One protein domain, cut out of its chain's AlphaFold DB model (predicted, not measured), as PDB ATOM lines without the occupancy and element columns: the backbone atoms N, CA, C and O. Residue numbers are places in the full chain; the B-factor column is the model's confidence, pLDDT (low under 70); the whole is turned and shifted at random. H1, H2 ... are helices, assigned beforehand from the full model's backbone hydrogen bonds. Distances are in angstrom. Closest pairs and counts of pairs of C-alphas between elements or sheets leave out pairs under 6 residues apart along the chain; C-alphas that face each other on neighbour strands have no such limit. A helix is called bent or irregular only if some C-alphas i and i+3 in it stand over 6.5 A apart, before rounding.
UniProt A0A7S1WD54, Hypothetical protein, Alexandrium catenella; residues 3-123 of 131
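Overview. This is residues 3 to 123 of the 131 residues of the protein "Hypothetical protein" of Alexandrium catenella (UniProt A0A7S1WD54). The long kinked helix H3 makes one side of a loose triangle; H6 packs on its second half and slants away from it, and H2 bridges from the last part of H6 back to the first residues of H3. H7 crosses the first half of H3, H1 is a short turn near the middle, and the short H4 and H5, apart from each other, lie farthest from the middle, toward the end of the body where H3 ends and H6 begins. The printed part has 121 residues with seven named helices, H1 to H7 in order, and no named strand: all helix. It is loose, with a radius of gyration of the C-alphas of 16.9 A and spans of 49 by 33 by 24 A.

Along the chain. Find C-alpha 39 at (-45.575, 50.418, 48.182); from there H3, residues 39 to 68, runs 39.4 A to C-alpha 68 at (-43.724, 13.691, 34.009), with a kink of 48 degrees near residue 59. H4 is residues 71 to 76 and H5 residues 83 to 86. H6, residues 89 to 107, is 27.6 A long. H7, residues 110 to 119, is 14.2 A long and ends at C-alpha 119, (-62.859, 44.565, 55.332). Look back for H1, residues 3 to 6, and H2, residues 11 to 31, 28.2 A long with a kink of 62 degrees near residue 18. H2 is irregular, C-alphas 16 and 19 being 8.1 A apart; H3, H4 and H6 are only just so, at 6.7 A for C-alphas 63 and 66, 6.9 A for 72 and 75, and 6.8 A for 103 and 106.

Arrangement. Begin at the hubs, H3 and H6, which touch three helices each. They touch each other at a steep tilt of 44 degrees, opposite ways, the closest C-alphas being those of Ile 65 and Val 91, 4.9 A apart. H2 touches H3 with residues 18 to 26 alone, closest at the C-alphas of Gln 23 and Leu 39, 6.2 A. With residues 11 to 15 alone H2 touches H6, about perpendicular at 80 degrees; the C-alphas of Ser 11 and Phe 104 are closest, 5.1 A. H7 touches residues 44 to 51 of H3, closest at the C-alphas of Leu 48 and Phe 114, 6.7 A. H1 is close to H3 but not clearly touching: the closest C-alphas, of Phe 3 and Asn 46, are 7.8 A apart. H5 and H6 only just touch, only at the corner, with 3 pairs of C-alphas within 8 A, the closest Met 86 and Arg 92 at 5.2 A. H3 and H4 are near each other, while H4 and H6 are apart. Every O i to N i+4 pair is within hydrogen-bond range in H7, against 15 of 17 in H2, 18 of 26 in H3, 13 of 15 in H6 and 0 of 2 in H4, where 2 of 3 O i to N i+3 pairs are; H1 and H5 are too short for an i+4 pair.

Size, cuts and confidence. The two C-alphas farthest apart, of Gly 33 and Ala 72, are 51.5 A apart. The printed part has no cut and no long link. Its mean pLDDT is 92.5, and no printed residue is under 70.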
ATOM      1  N   PHE A   3     -44.467  37.786  39.475       78.69
ATOM      2  CA  PHE A   3     -44.676  36.772  40.498       78.69
ATOM      3  C   PHE A   3     -44.083  35.420  40.090       78.69
ATOM      4  O   PHE A   3     -43.462  34.768  40.921       78.69
ATOM      5  N   GLY A   4     -44.163  35.035  38.813       75.00
ATOM      6  CA  GLY A   4     -43.510  33.823  38.303       75.00
ATOM      7  C   GLY A   4     -41.984  33.798  38.500       75.00
ATOM      8  O   GLY A   4     -41.402  32.725  38.640       75.00
ATOM      9  N   CYS A   5     -41.329  34.964  38.555       76.62
ATOM     10  CA  CYS A   5     -39.908  35.060  38.906       76.62
ATOM     11  C   CYS A   5     -39.677  34.899  40.417       76.62
ATOM     12  O   CYS A   5     -38.687  34.299  40.832       76.62
ATOM     13  N   LEU A   6     -40.590  35.417  41.241       83.00
ATOM     14  CA  LEU A   6     -40.491  35.365  42.701       83.00
ATOM     15  C   LEU A   6     -40.883  34.001  43.268       83.00
ATOM     16  O   LEU A   6     -40.282  33.550  44.235       83.00
ATOM     17  N   SER A   7     -41.826  33.298  42.644       78.19
ATOM     18  CA  SER A   7     -42.331  32.002  43.108       78.19
ATOM     19  C   SER A   7     -41.300  30.867  43.022       78.19
ATOM     20  O   SER A   7     -41.549  29.766  43.513       78.19
ATOM     21  N   GLY A   8     -40.163  31.103  42.362       80.81
ATOM     22  CA  GLY A   8     -39.012  30.198  42.334       80.81
ATOM     23  C   GLY A   8     -37.922  30.538  43.353       80.81
ATOM     24  O   GLY A   8     -37.026  29.722  43.559       80.81
ATOM     25  N   ALA A   9     -37.980  31.708  43.993       86.25
ATOM     26  CA  ALA A   9     -36.990  32.113  44.983       86.25
ATOM     27  C   ALA A   9     -37.150  31.312  46.280       86.25
ATOM     28  O   ALA A   9     -38.255  30.905  46.646       86.25
ATOM     29  N   GLU A  10     -36.033  31.083  46.970       89.69
ATOM     30  CA  GLU A  10     -36.051  30.447  48.282       89.69
ATOM     31  C   GLU A  10     -36.837  31.307  49.273       89.69
ATOM     32  O   GLU A  10     -36.768  32.539  49.271       89.69
ATOM     33  N   SER A  11     -37.592  30.639  50.131       90.19
ATOM     34  CA  SER A  11     -38.451  31.249  51.142       90.19
ATOM     35  C   SER A  11     -37.684  32.173  52.094       90.19
ATOM     36  O   SER A  11     -38.179  33.258  52.384       90.19
ATOM     37  N   ASP A  12     -36.467  31.807  52.515       92.88
ATOM     38  CA  ASP A  12     -35.586  32.652  53.348       92.88
ATOM     39  C   ASP A  12     -35.197  33.948  52.648       92.88
ATOM     40  O   ASP A  12     -35.244  35.032  53.236       92.88
ATOM     41  N   PHE A  13     -34.855  33.845  51.366       92.38
ATOM     42  CA  PHE A  13     -34.532  35.010  50.565       92.38
ATOM     43  C   PHE A  13     -35.746  35.931  50.428       92.38
ATOM     44  O   PHE A  13     -35.623  37.137  50.643       92.38
ATOM     45  N   LEU A  14     -36.917  35.372  50.106       90.88
ATOM     46  CA  LEU A  14     -38.154  36.143  49.993       90.88
ATOM     47  C   LEU A  14     -38.525  36.806  51.316       90.88
ATOM     48  O   LEU A  14     -38.846  37.989  51.329       90.88
ATOM     49  N   ASP A  15     -38.435  36.085  52.427       92.12
ATOM     50  CA  ASP A  15     -38.801  36.599  53.742       92.12
ATOM     51  C   ASP A  15     -37.951  37.811  54.148       92.12
ATOM     52  O   ASP A  15     -38.490  38.835  54.573       92.12
ATOM     53  N   GLY A  16     -36.637  37.740  53.921       94.50
ATOM     54  CA  GLY A  16     -35.715  38.831  54.234       94.50
ATOM     55  C   GLY A  16     -35.735  40.005  53.247       94.50
ATOM     56  O   GLY A  16     -35.242  41.083  53.583       94.50
ATOM     57  N   ASN A  17     -36.269  39.823  52.032       94.44
ATOM     58  CA  ASN A  17     -36.129  40.809  50.951       94.44
ATOM     59  C   ASN A  17     -37.447  41.270  50.318       94.44
ATOM     60  O   ASN A  17     -37.399  42.178  49.493       94.44
ATOM     61  N   GLU A  18     -38.607  40.726  50.699       92.81
ATOM     62  CA  GLU A  18     -39.913  41.038  50.092       92.81
ATOM     63  C   GLU A  18     -40.145  42.551  49.949       92.81
ATOM     64  O   GLU A  18     -40.452  43.035  48.862       92.81
ATOM     65  N   VAL A  19     -39.930  43.310  51.029       95.62
ATOM     66  CA  VAL A  19     -40.123  44.768  51.041       95.62
ATOM     67  C   VAL A  19     -39.188  45.466  50.058       95.62
ATOM     68  O   VAL A  19     -39.640  46.289  49.270       95.62
ATOM     69  N   ARG A  20     -37.899  45.104  50.056       96.56
ATOM     70  CA  ARG A  20     -36.903  45.698  49.151       96.56
ATOM     71  C   ARG A  20     -37.210  45.380  47.694       96.56
ATOM     72  O   ARG A  20     -37.122  46.263  46.854       96.56
ATOM     73  N   ILE A  21     -37.609  44.143  47.405       94.94
ATOM     74  CA  ILE A  21     -37.988  43.711  46.057       94.94
ATOM     75  C   ILE A  21     -39.183  44.528  45.556       94.94
ATOM     76  O   ILE A  21     -39.147  45.030  44.433       94.94
ATOM     77  N   MET A  22     -40.227  44.692  46.377       95.62
ATOM     78  CA  MET A  22     -41.396  45.489  45.992       95.62
ATOM     79  C   MET A  22     -41.063  46.974  45.872       95.62
ATOM     80  O   MET A  22     -41.552  47.630  44.957       95.62
ATOM     81  N   GLN A  23     -40.198  47.496  46.741       97.06
ATOM     82  CA  GLN A  23     -39.719  48.869  46.647       97.06
ATOM     83  C   GLN A  23     -38.990  49.106  45.323       97.06
ATOM     84  O   GLN A  23     -39.363  50.013  44.583       97.06
ATOM     85  N   THR A  24     -38.029  48.247  44.974       96.50
ATOM     86  CA  THR A  24     -37.331  48.323  43.686       96.50
ATOM     87  C   THR A  24     -38.308  48.218  42.521       96.50
ATOM     88  O   THR A  24     -38.190  48.973  41.565       96.50
ATOM     89  N   PHE A  25     -39.307  47.332  42.591       95.06
ATOM     90  CA  PHE A  25     -40.330  47.243  41.548       95.06
ATOM     91  C   PHE A  25     -41.089  48.564  41.362       95.06
ATOM     92  O   PHE A  25     -41.247  49.007  40.228       95.06
ATOM     93  N   VAL A  26     -41.539  49.203  42.446       97.06
ATOM     94  CA  VAL A  26     -42.274  50.478  42.382       97.06
ATOM     95  C   VAL A  26     -41.404  51.600  41.816       97.06
ATOM     96  O   VAL A  26     -41.854  52.326  40.929       97.06
ATOM     97  N   GLU A  27     -40.162  51.715  42.288       97.88
ATOM     98  CA  GLU A  27     -39.200  52.728  41.833       97.88
ATOM     99  C   GLU A  27     -38.869  52.562  40.345       97.88
ATOM    100  O   GLU A  27     -38.890  53.524  39.577       97.88
ATOM    101  N   GLU A  28     -38.616  51.328  39.913       97.31
ATOM    102  CA  GLU A  28     -38.323  51.017  38.518       97.31
ATOM    103  C   GLU A  28     -39.545  51.223  37.622       97.31
ATOM    104  O   GLU A  28     -39.423  51.756  36.518       97.31
ATOM    105  N   TYR A  29     -40.739  50.863  38.095       96.56
ATOM    106  CA  TYR A  29     -41.971  51.079  37.346       96.56
ATOM    107  C   TYR A  29     -42.210  52.571  37.074       96.56
ATOM    108  O   TYR A  29     -42.503  52.934  35.934       96.56
ATOM    109  N   GLU A  30     -41.998  53.438  38.070       97.94
ATOM    110  CA  GLU A  30     -42.046  54.897  37.897       97.94
ATOM    111  C   GLU A  30     -40.932  55.395  36.959       97.94
ATOM    112  O   GLU A  30     -41.197  56.162  36.030       97.94
ATOM    113  N   ARG A  31     -39.695  54.903  37.128       98.19
ATOM    114  CA  ARG A  31     -38.534  55.278  36.297       98.19
ATOM    115  C   ARG A  31     -38.754  55.013  34.808       98.19
ATOM    116  O   ARG A  31     -38.312  55.802  33.974       98.19
ATOM    117  N   TYR A  32     -39.436  53.922  34.471       97.88
ATOM    118  CA  TYR A  32     -39.764  53.557  33.091       97.88
ATOM    119  C   TYR A  32     -41.070  54.190  32.574       97.88
ATOM    120  O   TYR A  32     -41.567  53.796  31.519       97.88
ATOM    121  N   GLY A  33     -41.609  55.199  33.269       97.69
ATOM    122  CA  GLY A  33     -42.767  55.985  32.831       97.69
ATOM    123  C   GLY A  33     -44.124  55.435  33.282       97.69
ATOM    124  O   GLY A  33     -45.158  55.911  32.812       97.69
ATOM    125  N   GLY A  34     -44.144  54.440  34.170       97.19
ATOM    126  CA  GLY A  34     -45.358  53.990  34.843       97.19
ATOM    127  C   GLY A  34     -45.848  55.006  35.884       97.19
ATOM    128  O   GLY A  34     -45.088  55.865  36.332       97.19
ATOM    129  N   PRO A  35     -47.128  54.945  36.292       97.44
ATOM    130  CA  PRO A  35     -47.614  55.752  37.402       97.44
ATOM    131  C   PRO A  35     -46.910  55.367  38.703       97.44
ATOM    132  O   PRO A  35     -46.608  54.196  38.942       97.44
ATOM    133  N   ARG A  36     -46.731  56.350  39.586       96.81
ATOM    134  CA  ARG A  36     -46.265  56.105  40.949       96.81
ATOM    135  C   ARG A  36     -47.251  55.199  41.685       96.81
ATOM    136  O   ARG A  36     -48.438  55.511  41.775       96.81
ATOM    137  N   LEU A  37     -46.746  54.088  42.209       96.81
ATOM    138  CA  LEU A  37     -47.525  53.117  42.974       96.81
ATOM    139  C   LEU A  37     -47.297  53.310  44.475       96.81
ATOM    140  O   LEU A  37     -46.226  53.740  44.904       96.81
ATOM    141  N   ASP A  38     -48.300  52.964  45.276       96.19
ATOM    142  CA  ASP A  38     -48.156  52.870  46.726       96.19
ATOM    143  C   ASP A  38     -47.488  51.537  47.103       96.19
ATOM    144  O   ASP A  38     -47.973  50.462  46.740       96.19
ATOM    145  N   LEU A  39     -46.360  51.602  47.817       96.50
ATOM    146  CA  LEU A  39     -45.575  50.418  48.182       96.50
ATOM    147  C   LEU A  39     -46.375  49.453  49.066       96.50
ATOM    148  O   LEU A  39     -46.335  48.242  48.843       96.50
ATOM    149  N   GLU A  40     -47.125  49.977  50.035       95.06
ATOM    150  CA  GLU A  40     -47.932  49.161  50.946       95.06
ATOM    151  C   GLU A  40     -49.054  48.434  50.197       95.06
ATOM    152  O   GLU A  40     -49.324  47.254  50.443       95.06
ATOM    153  N   GLU A  41     -49.685  49.097  49.228       93.31
ATOM    154  CA  GLU A  41     -50.655  48.460  48.345       93.31
ATOM    155  C   GLU A  41     -50.023  47.347  47.500       93.31
ATOM    156  O   GLU A  41     -50.591  46.250  47.415       93.31
ATOM    157  N   VAL A  42     -48.856  47.589  46.898       94.25
ATOM    158  CA  VAL A  42     -48.145  46.582  46.094       94.25
ATOM    159  C   VAL A  42     -47.750  45.379  46.952       94.25
ATOM    160  O   VAL A  42     -48.008  44.240  46.557       94.25
ATOM    161  N   LEU A  43     -47.220  45.610  48.155       93.69
ATOM    162  CA  LEU A  43     -46.893  44.557  49.119       93.69
ATOM    163  C   LEU A  43     -48.123  43.737  49.511       93.69
ATOM    164  O   LEU A  43     -48.081  42.504  49.486       93.69
ATOM    165  N   ARG A  44     -49.243  44.396  49.828       92.69
ATOM    166  CA  ARG A  44     -50.501  43.711  50.158       92.69
ATOM    167  C   ARG A  44     -50.967  42.832  48.998       92.69
ATOM    168  O   ARG A  44     -51.302  41.671  49.214       92.69
ATOM    169  N   ARG A  45     -50.956  43.352  47.766       92.00
ATOM    170  CA  ARG A  45     -51.345  42.596  46.561       92.00
ATOM    171  C   ARG A  45     -50.421  41.406  46.306       92.00
ATOM    172  O   ARG A  45     -50.921  40.324  46.016       92.00
ATOM    173  N   ASN A  46     -49.107  41.578  46.468       91.81
ATOM    174  CA  ASN A  46     -48.139  40.486  46.355       91.81
ATOM    175  C   ASN A  46     -48.461  39.349  47.337       91.81
ATOM    176  O   ASN A  46     -48.559  38.190  46.942       91.81
ATOM    177  N   ARG A  47     -48.716  39.682  48.606       91.62
ATOM    178  CA  ARG A  47     -49.071  38.697  49.641       91.62
ATOM    179  C   ARG A  47     -50.407  38.010  49.373       91.62
ATOM    180  O   ARG A  47     -50.526  36.812  49.597       91.62
ATOM    181  N   LEU A  48     -51.403  38.732  48.859       92.25
ATOM    182  CA  LEU A  48     -52.683  38.134  48.466       92.25
ATOM    183  C   LEU A  48     -52.522  37.146  47.300       92.25
ATOM    184  O   LEU A  48     -53.178  36.108  47.295       92.25
ATOM    185  N   ILE A  49     -51.621  37.414  46.347       90.94
ATOM    186  CA  ILE A  49     -51.330  36.482  45.245       90.94
ATOM    187  C   ILE A  49     -50.787  35.143  45.763       90.94
ATOM    188  O   ILE A  49     -51.122  34.109  45.187       90.94
ATOM    189  N   PHE A  50     -50.022  35.117  46.860       88.88
ATOM    190  CA  PHE A  50     -49.558  33.856  47.457       88.88
ATOM    191  C   PHE A  50     -50.712  32.934  47.875       88.88
ATOM    192  O   PHE A  50     -50.583  31.718  47.748       88.88
ATOM    193  N   ILE A  51     -51.851  33.491  48.303       89.12
ATOM    194  CA  ILE A  51     -53.046  32.711  48.661       89.12
ATOM    195  C   ILE A  51     -53.594  31.991  47.425       89.12
ATOM    196  O   ILE A  51     -53.802  30.778  47.454       89.12
ATOM    197  N   SER A  52     -53.767  32.717  46.318       87.12
ATOM    198  CA  SER A  52     -54.213  32.128  45.050       87.12
ATOM    199  C   SER A  52     -53.190  31.133  44.494       87.12
ATOM    200  O   SER A  52     -53.559  30.041  44.070       87.12
ATOM    201  N   CYS A  53     -51.896  31.461  44.568       88.00
ATOM    202  CA  CYS A  53     -50.812  30.590  44.117       88.00
ATOM    203  C   CYS A  53     -50.787  29.254  44.868       88.00
ATOM    204  O   CYS A  53     -50.598  28.206  44.252       88.00
ATOM    205  N   ALA A  54     -51.009  29.257  46.186       87.62
ATOM    206  CA  ALA A  54     -51.063  28.023  46.965       87.62
ATOM    207  C   ALA A  54     -52.180  27.089  46.468       87.62
ATOM    208  O   ALA A  54     -51.957  25.888  46.315       87.62
ATOM    209  N   MET A  55     -53.355  27.630  46.132       87.12
ATOM    210  CA  MET A  55     -54.448  26.828  45.569       87.12
ATOM    211  C   MET A  55     -54.126  26.317  44.161       87.12
ATOM    212  O   MET A  55     -54.273  25.123  43.890       87.12
ATOM    213  N   ASP A  56     -53.649  27.194  43.277       87.38
ATOM    214  CA  ASP A  56     -53.328  26.833  41.894       87.38
ATOM    215  C   ASP A  56     -52.193  25.803  41.823       87.38
ATOM    216  O   ASP A  56     -52.241  24.865  41.025       87.38
ATOM    217  N   SER A  57     -51.186  25.937  42.688       88.19
ATOM    218  CA  SER A  57     -50.034  25.034  42.723       88.19
ATOM    219  C   SER A  57     -50.396  23.614  43.152       88.19
ATOM    220  O   SER A  57     -49.812  22.662  42.629       88.19
ATOM    221  N   CYS A  58     -51.421  23.440  43.992       89.19
ATOM    222  CA  CYS A  58     -51.961  22.116  44.308       89.19
ATOM    223  C   CYS A  58     -52.484  21.394  43.055       89.19
ATOM    224  O   CYS A  58     -52.295  20.187  42.907       89.19
ATOM    225  N   GLN A  59     -53.091  22.124  42.114       90.75
ATOM    226  CA  GLN A  59     -53.629  21.539  40.881       90.75
ATOM    227  C   GLN A  59     -52.524  21.066  39.920       90.75
ATOM    228  O   GLN A  59     -52.750  20.180  39.092       90.75
ATOM    229  N   TRP A  60     -51.317  21.633  40.019       92.44
ATOM    230  CA  TRP A  60     -50.186  21.270  39.158       92.44
ATOM    231  C   TRP A  60     -49.613  19.891  39.486       92.44
ATOM    232  O   TRP A  60     -48.970  19.287  38.627       92.44
ATOM    233  N   VAL A  61     -49.865  19.372  40.693       92.75
ATOM    234  CA  VAL A  61     -49.377  18.054  41.122       92.75
ATOM    235  C   VAL A  61     -49.893  16.958  40.190       92.75
ATOM    236  O   VAL A  61     -49.107  16.246  39.573       92.75
ATOM    237  N   GLU A  62     -51.208  16.864  40.026       91.56
ATOM    238  CA  GLU A  62     -51.819  15.847  39.164       91.56
ATOM    239  C   GLU A  62     -51.620  16.175  37.677       91.56
ATOM    240  O   GLU A  62     -51.281  15.303  36.877       91.56
ATOM    241  N   ARG A  63     -51.791  17.449  37.296       92.44
ATOM    242  CA  ARG A  63     -51.790  17.866  35.885       92.44
ATOM    243  C   ARG A  63     -50.410  17.798  35.229       92.44
ATOM    244  O   ARG A  63     -50.298  17.365  34.081       92.44
ATOM    245  N   ASP A  64     -49.381  18.260  35.939       94.81
ATOM    246  CA  ASP A  64     -48.055  18.505  35.371       94.81
ATOM    247  C   ASP A  64     -47.007  17.569  35.989       94.81
ATOM    248  O   ASP A  64     -46.272  16.891  35.271       94.81
ATOM    249  N   ILE A  65     -46.954  17.492  37.324       95.38
ATOM    250  CA  ILE A  65     -45.896  16.769  38.038       95.38
ATOM    251  C   ILE A  65     -46.031  15.254  37.838       95.38
ATOM    252  O   ILE A  65     -45.082  14.614  37.388       95.38
ATOM    253  N   TYR A  66     -47.197  14.669  38.119       95.69
ATOM    254  CA  TYR A  66     -47.412  13.223  37.975       95.69
ATOM    255  C   TYR A  66     -47.461  12.744  36.528       95.69
ATOM    256  O   TYR A  66     -47.211  11.566  36.267       95.69
ATOM    257  N   ARG A  67     -47.694  13.655  35.579       94.19
ATOM    258  CA  ARG A  67     -47.571  13.368  34.151       94.19
ATOM    259  C   ARG A  67     -46.117  13.123  33.732       94.19
ATOM    260  O   ARG A  67     -45.875  12.272  32.883       94.19
ATOM    261  N   GLU A  68     -45.158  13.848  34.309       94.44
ATOM    262  CA  GLU A  68     -43.724  13.691  34.009       94.44
ATOM    263  C   GLU A  68     -43.006  12.722  34.955       94.44
ATOM    264  O   GLU A  68     -42.046  12.054  34.564       94.44
ATOM    265  N   HIS A  69     -43.435  12.645  36.212       95.69
ATOM    266  CA  HIS A  69     -42.866  11.774  37.234       95.69
ATOM    267  C   HIS A  69     -44.000  11.046  37.968       95.69
ATOM    268  O   HIS A  69     -44.549  11.586  38.936       95.69
ATOM    269  N   PRO A  70     -44.370   9.835  37.510       95.25
ATOM    270  CA  PRO A  70     -45.496   9.084  38.049       95.25
ATOM    271  C   PRO A  70     -45.432   8.910  39.565       95.25
ATOM    272  O   PRO A  70     -44.363   8.700  40.139       95.25
ATOM    273  N   LYS A  71     -46.598   8.917  40.222       94.75
ATOM    274  CA  LYS A  71     -46.730   8.820  41.689       94.75
ATOM    275  C   LYS A  71     -45.920   7.671  42.316       94.75
ATOM    276  O   LYS A  71     -45.353   7.837  43.390       94.75
ATOM    277  N   ALA A  72     -45.831   6.528  41.636       95.56
ATOM    278  CA  ALA A  72     -45.099   5.347  42.104       95.56
ATOM    279  C   ALA A  72     -43.565   5.521  42.148       95.56
ATOM    280  O   ALA A  72     -42.884   4.757  42.831       95.56
ATOM    281  N   GLU A  73     -43.009   6.501  41.434       93.44
ATOM    282  CA  GLU A  73     -41.567   6.768  41.396       93.44
ATOM    283  C   GLU A  73     -41.110   7.713  42.519       93.44
ATOM    284  O   GLU A  73     -39.959   7.631  42.952       93.44
ATOM    285  N   TRP A  74     -42.022   8.520  43.077       92.75
ATOM    286  CA  TRP A  74     -41.726   9.515  44.118       92.75
ATOM    287  C   TRP A  74     -41.041   8.981  45.378       92.75
ATOM    288  O   TRP A  74     -40.167   9.680  45.886       92.75
ATOM    289  N   PRO A  75     -41.321   7.761  45.886       95.50
ATOM    290  CA  PRO A  75     -40.583   7.220  47.030       95.50
ATOM    291  C   PRO A  75     -39.063   7.119  46.813       95.50
ATOM    292  O   PRO A  75     -38.314   6.995  47.789       95.50
ATOM    293  N   LYS A  76     -38.597   7.151  45.554       93.19
ATOM    294  CA  LYS A  76     -37.176   7.136  45.180       93.19
ATOM    295  C   LYS A  76     -36.536   8.526  45.227       93.19
ATOM    296  O   LYS A  76     -35.319   8.596  45.353       93.19
ATOM    297  N   VAL A  77     -37.328   9.594  45.160       94.56
ATOM    298  CA  VAL A  77     -36.859  10.978  45.294       94.56
ATOM    299  C   VAL A  77     -36.668  11.274  46.781       94.56
ATOM    300  O   VAL A  77     -37.613  11.207  47.567       94.56
ATOM    301  N   LYS A  78     -35.431  11.545  47.190       94.06
ATOM    302  CA  LYS A  78     -35.037  11.861  48.573       94.06
ATOM    303  C   LYS A  78     -34.756  13.342  48.770       94.06
ATOM    304  O   LYS A  78     -34.823  13.823  49.897       94.06
ATOM    305  N   SER A  79     -34.452  14.051  47.691       93.81
ATOM    306  CA  SER A  79     -34.110  15.466  47.715       93.81
ATOM    307  C   SER A  79     -34.681  16.191  46.500       93.81
ATOM    308  O   SER A  79     -34.760  15.633  45.407       93.81
ATOM    309  N   LYS A  80     -34.996  17.484  46.662       90.50
ATOM    310  CA  LYS A  80     -35.315  18.380  45.532       90.50
ATOM    311  C   LYS A  80     -34.131  18.565  44.569       90.50
ATOM    312  O   LYS A  80     -34.303  19.091  43.480       90.50
ATOM    313  N   TRP A  81     -32.938  18.137  44.979       94.38
ATOM    314  CA  TRP A  81     -31.712  18.192  44.189       94.38
ATOM    315  C   TRP A  81     -31.415  16.897  43.425       94.38
ATOM    316  O   TRP A  81     -30.435  16.853  42.690       94.38
ATOM    317  N   ASP A  82     -32.236  15.854  43.580       95.88
ATOM    318  CA  ASP A  82     -32.039  14.600  42.854       95.88
ATOM    319  C   ASP A  82     -32.256  14.799  41.349       95.88
ATOM    320  O   ASP A  82     -33.169  15.515  40.927       95.88
ATOM    321  N   ASP A  83     -31.494  14.078  40.523       95.25
ATOM    322  CA  ASP A  83     -31.615  14.107  39.057       95.25
ATOM    323  C   ASP A  83     -33.049  13.847  38.578       95.25
ATOM    324  O   ASP A  83     -33.538  14.468  37.634       95.25
ATOM    325  N   ALA A  84     -33.753  12.949  39.267       92.88
ATOM    326  CA  ALA A  84     -35.130  12.585  38.962       92.88
ATOM    327  C   ALA A  84     -36.136  13.742  39.151       92.88
ATOM    328  O   ALA A  84     -37.223  13.702  38.561       92.88
ATOM    329  N   PHE A  85     -35.768  14.748  39.953       94.44
ATOM    330  CA  PHE A  85     -36.502  15.992  40.170       94.44
ATOM    331  C   PHE A  85     -35.972  17.113  39.263       94.44
ATOM    332  O   PHE A  85     -36.750  17.767  38.572       94.44
ATOM    333  N   MET A  86     -34.650  17.309  39.217       94.19
ATOM    334  CA  MET A  86     -34.006  18.443  38.541       94.19
ATOM    335  C   MET A  86     -34.037  18.366  37.010       94.19
ATOM    336  O   MET A  86     -34.119  19.409  36.353       94.19
ATOM    337  N   ASN A  87     -34.004  17.159  36.439       95.31
ATOM    338  CA  ASN A  87     -33.916  16.964  34.987       95.31
ATOM    339  C   ASN A  87     -35.279  16.971  34.276       95.31
ATOM    340  O   ASN A  87     -35.334  16.890  33.051       95.31
ATOM    341  N   LYS A  88     -36.386  17.086  35.019       94.62
ATOM    342  CA  LYS A  88     -37.750  17.157  34.477       94.62
ATOM    343  C   LYS A  88     -38.302  18.564  34.700       94.62
ATOM    344  O   LYS A  88     -38.448  18.997  35.841       94.62
ATOM    345  N   TRP A  89     -38.565  19.305  33.620       93.19
ATOM    346  CA  TRP A  89     -38.869  20.740  33.700       93.19
ATOM    347  C   TRP A  89     -40.079  21.040  34.587       93.19
ATOM    348  O   TRP A  89     -39.968  21.876  35.487       93.19
ATOM    349  N   ASN A  90     -41.220  20.373  34.373       94.12
ATOM    350  CA  ASN A  90     -42.411  20.679  35.162       94.12
ATOM    351  C   ASN A  90     -42.280  20.166  36.592       94.12
ATOM    352  O   ASN A  90     -42.696  20.866  37.511       94.12
ATOM    353  N   VAL A  91     -41.647  19.010  36.800       94.75
ATOM    354  CA  VAL A  91     -41.355  18.504  38.151       94.75
ATOM    355  C   VAL A  91     -40.523  19.519  38.929       94.75
ATOM    356  O   VAL A  91     -40.923  19.928  40.017       94.75
ATOM    357  N   ARG A  92     -39.425  20.001  38.337       93.75
ATOM    358  CA  ARG A  92     -38.553  21.001  38.949       93.75
ATOM    359  C   ARG A  92     -39.291  22.305  39.204       93.75
ATOM    360  O   ARG A  92     -39.322  22.766  40.338       93.75
ATOM    361  N   CYS A  93     -39.864  22.928  38.178       91.75
ATOM    362  CA  CYS A  93     -40.450  24.262  38.301       91.75
ATOM    363  C   CYS A  93     -41.696  24.259  39.197       91.75
ATOM    364  O   CYS A  93     -41.771  25.042  40.140       91.75
ATOM    365  N   ARG A  94     -42.651  23.351  38.955       92.75
ATOM    366  CA  ARG A  94     -43.902  23.281  39.729       92.75
ATOM    367  C   ARG A  94     -43.657  22.753  41.137       92.75
ATOM    368  O   ARG A  94     -44.184  23.318  42.090       92.75
ATOM    369  N   GLY A  95     -42.819  21.723  41.270       92.69
ATOM    370  CA  GLY A  95     -42.441  21.163  42.564       92.69
ATOM    371  C   GLY A  95     -41.684  22.167  43.428       92.69
ATOM    372  O   GLY A  95     -42.012  22.317  44.599       92.69
ATOM    373  N   THR A  96     -40.733  22.915  42.856       92.00
ATOM    374  CA  THR A  96     -39.991  23.948  43.601       92.00
ATOM    375  C   THR A  96     -40.915  25.066  44.060       92.00
ATOM    376  O   THR A  96     -40.866  25.441  45.225       92.00
ATOM    377  N   THR A  97     -41.805  25.556  43.191       91.44
ATOM    378  CA  THR A  97     -42.790  26.564  43.600       91.44
ATOM    379  C   THR A  97     -43.700  26.054  44.711       91.44
ATOM    380  O   THR A  97     -43.951  26.795  45.656       91.44
ATOM    381  N   LEU A  98     -44.154  24.798  44.654       91.62
ATOM    382  CA  LEU A  98     -44.984  24.212  45.709       91.62
ATOM    383  C   LEU A  98     -44.221  24.108  47.041       91.62
ATOM    384  O   LEU A  98     -44.733  24.531  48.074       91.62
ATOM    385  N   ILE A  99     -42.980  23.606  47.008       91.81
ATOM    386  CA  ILE A  99     -42.097  23.510  48.181       91.81
ATOM    387  C   ILE A  99     -41.876  24.895  48.794       91.81
ATOM    388  O   ILE A  99     -42.109  25.079  49.984       91.81
ATOM    389  N   ASN A 100     -41.482  25.878  47.982       90.88
ATOM    390  CA  ASN A 100     -41.200  27.228  48.459       90.88
ATOM    391  C   ASN A 100     -42.467  27.918  48.978       90.88
ATOM    392  O   ASN A 100     -42.405  28.628  49.975       90.88
ATOM    393  N   THR A 101     -43.625  27.692  48.346       89.50
ATOM    394  CA  THR A 101     -44.904  28.261  48.798       89.50
ATOM    395  C   THR A 101     -45.296  27.704  50.162       89.50
ATOM    396  O   THR A 101     -45.652  28.481  51.044       89.50
ATOM    397  N   PHE A 102     -45.192  26.387  50.374       89.44
ATOM    398  CA  PHE A 102     -45.503  25.788  51.675       89.44
ATOM    399  C   PHE A 102     -44.490  26.144  52.760       89.44
ATOM    400  O   PHE A 102     -44.887  26.346  53.904       89.44
ATOM    401  N   ASP A 103     -43.213  26.275  52.412       92.00
ATOM    402  CA  ASP A 103     -42.186  26.712  53.358       92.00
ATOM    403  C   ASP A 103     -42.320  28.202  53.730       92.00
ATOM    404  O   ASP A 103     -42.056  28.611  54.863       92.00
ATOM    405  N   PHE A 104     -42.788  29.029  52.793       89.50
ATOM    406  CA  PHE A 104     -43.079  30.438  53.041       89.50
ATOM    407  C   PHE A 104     -44.395  30.647  53.805       89.50
ATOM    408  O   PHE A 104     -44.512  31.597  54.577       89.50
ATOM    409  N   TRP A 105     -45.374  29.752  53.631       90.12
ATOM    410  CA  TRP A 105     -46.714  29.866  54.213       90.12
ATOM    411  C   TRP A 105     -46.754  30.224  55.713       90.12
ATOM    412  O   TRP A 105     -47.457  31.169  56.071       90.12
ATOM    413  N   PRO A 106     -46.008  29.549  56.613       91.88
ATOM    414  CA  PRO A 106     -46.062  29.844  58.047       91.88
ATOM    415  C   PRO A 106     -45.409  31.179  58.444       91.88
ATOM    416  O   PRO A 106     -45.531  31.595  59.593       91.88
ATOM    417  N   ARG A 107     -44.711  31.863  57.528       92.62
ATOM    418  CA  ARG A 107     -43.954  33.095  57.818       92.62
ATOM    419  C   ARG A 107     -44.819  34.352  57.790       92.62
ATOM    420  O   ARG A 107     -44.350  35.440  58.124       92.62
ATOM    421  N   ARG A 108     -46.077  34.238  57.361       91.38
ATOM    422  CA  ARG A 108     -47.053  35.334  57.316       91.38
ATOM    423  C   ARG A 108     -48.407  34.838  57.804       91.38
ATOM    424  O   ARG A 108     -48.790  33.698  57.560       91.38
ATOM    425  N   ASN A 109     -49.181  35.726  58.420       93.69
ATOM    426  CA  ASN A 109     -50.576  35.445  58.731       93.69
ATOM    427  C   ASN A 109     -51.462  35.766  57.516       93.69
ATOM    428  O   ASN A 109     -52.086  36.822  57.439       93.69
ATOM    429  N   PHE A 110     -51.498  34.865  56.530       92.81
ATOM    430  CA  PHE A 110     -52.274  35.070  55.297       92.81
ATOM    431  C   PHE A 110     -53.775  35.234  55.541       92.81
ATOM    432  O   PHE A 110     -54.442  35.932  54.778       92.81
ATOM    433  N   LYS A 111     -54.303  34.633  56.613       93.50
ATOM    434  CA  LYS A 111     -55.696  34.824  57.014       93.50
ATOM    435  C   LYS A 111     -55.955  36.271  57.427       93.50
ATOM    436  O   LYS A 111     -56.896  36.869  56.924       93.50
ATOM    437  N   GLU A 112     -55.120  36.821  58.301       95.06
ATOM    438  CA  GLU A 112     -55.222  38.216  58.741       95.06
ATOM    439  C   GLU A 112     -55.039  39.184  57.569       95.06
ATOM    440  O   GLU A 112     -55.879  40.050  57.363       95.06
ATOM    441  N   ILE A 113     -54.042  38.954  56.706       94.06
ATOM    442  CA  ILE A 113     -53.833  39.756  55.487       94.06
ATOM    443  C   ILE A 113     -55.085  39.756  54.595       94.06
ATOM    444  O   ILE A 113     -55.459  40.795  54.040       94.06
ATOM    445  N   PHE A 114     -55.723  38.596  54.428       94.56
ATOM    446  CA  PHE A 114     -56.950  38.483  53.647       94.56
ATOM    447  C   PHE A 114     -58.130  39.176  54.326       94.56
ATOM    448  O   PHE A 114     -58.864  39.891  53.651       94.56
ATOM    449  N   ASP A 115     -58.315  38.987  55.633       95.00
ATOM    450  CA  ASP A 115     -59.401  39.611  56.388       95.00
ATOM    451  C   ASP A 115     -59.276  41.143  56.384       95.00
ATOM    452  O   ASP A 115     -60.251  41.824  56.068       95.00
ATOM    453  N   ASP A 116     -58.077  41.687  56.593       94.56
ATOM    454  CA  ASP A 116     -57.809  43.128  56.514       94.56
ATOM    455  C   ASP A 116     -58.132  43.691  55.129       94.56
ATOM    456  O   ASP A 116     -58.768  44.741  54.981       94.56
ATOM    457  N   TRP A 117     -57.711  42.983  54.076       94.44
ATOM    458  CA  TRP A 117     -58.051  43.367  52.713       94.44
ATOM    459  C   TRP A 117     -59.563  43.317  52.486       94.44
ATOM    460  O   TRP A 117     -60.124  44.279  51.959       94.44
ATOM    461  N   LYS A 118     -60.218  42.230  52.901       94.06
ATOM    462  CA  LYS A 118     -61.654  41.978  52.746       94.06
ATOM    463  C   LYS A 118     -62.502  43.062  53.410       94.06
ATOM    464  O   LYS A 118     -63.465  43.517  52.799       94.06
ATOM    465  N   GLU A 119     -62.144  43.499  54.616       93.12
ATOM    466  CA  GLU A 119     -62.859  44.565  55.332       93.12
ATOM    467  C   GLU A 119     -62.536  45.971  54.786       93.12
ATOM    468  O   GLU A 119     -63.371  46.877  54.857       93.12
ATOM    469  N   GLY A 120     -61.349  46.152  54.197       92.25
ATOM    470  CA  GLY A 120     -60.887  47.404  53.602       92.25
ATOM    471  C   GLY A 120     -61.142  47.515  52.094       92.25
ATOM    472  O   GLY A 120     -62.277  47.519  51.612       92.25
ATOM    473  N   ALA A 121     -60.059  47.649  51.320       90.44
ATOM    474  CA  ALA A 121     -60.110  47.892  49.871       90.44
ATOM    475  C   ALA A 121     -60.787  46.759  49.069       90.44
ATOM    476  O   ALA A 121     -61.302  46.986  47.971       90.44
ATOM    477  N   GLY A 122     -60.786  45.545  49.620       89.88
ATOM    478  CA  GLY A 122     -61.407  44.342  49.077       89.88
ATOM    479  C   GLY A 122     -62.928  44.320  49.188       89.88
ATOM    480  O   GLY A 122     -63.587  43.637  48.406       89.88
ATOM    481  N   ARG A 123     -63.510  45.112  50.097       91.94
ATOM    482  CA  ARG A 123     -64.930  45.041  50.473       91.94
ATOM    483  C   ARG A 123     -65.892  45.137  49.294       91.94
ATOM    484  O   ARG A 123     -66.912  44.456  49.269       91.94
TER     485      ARG A 123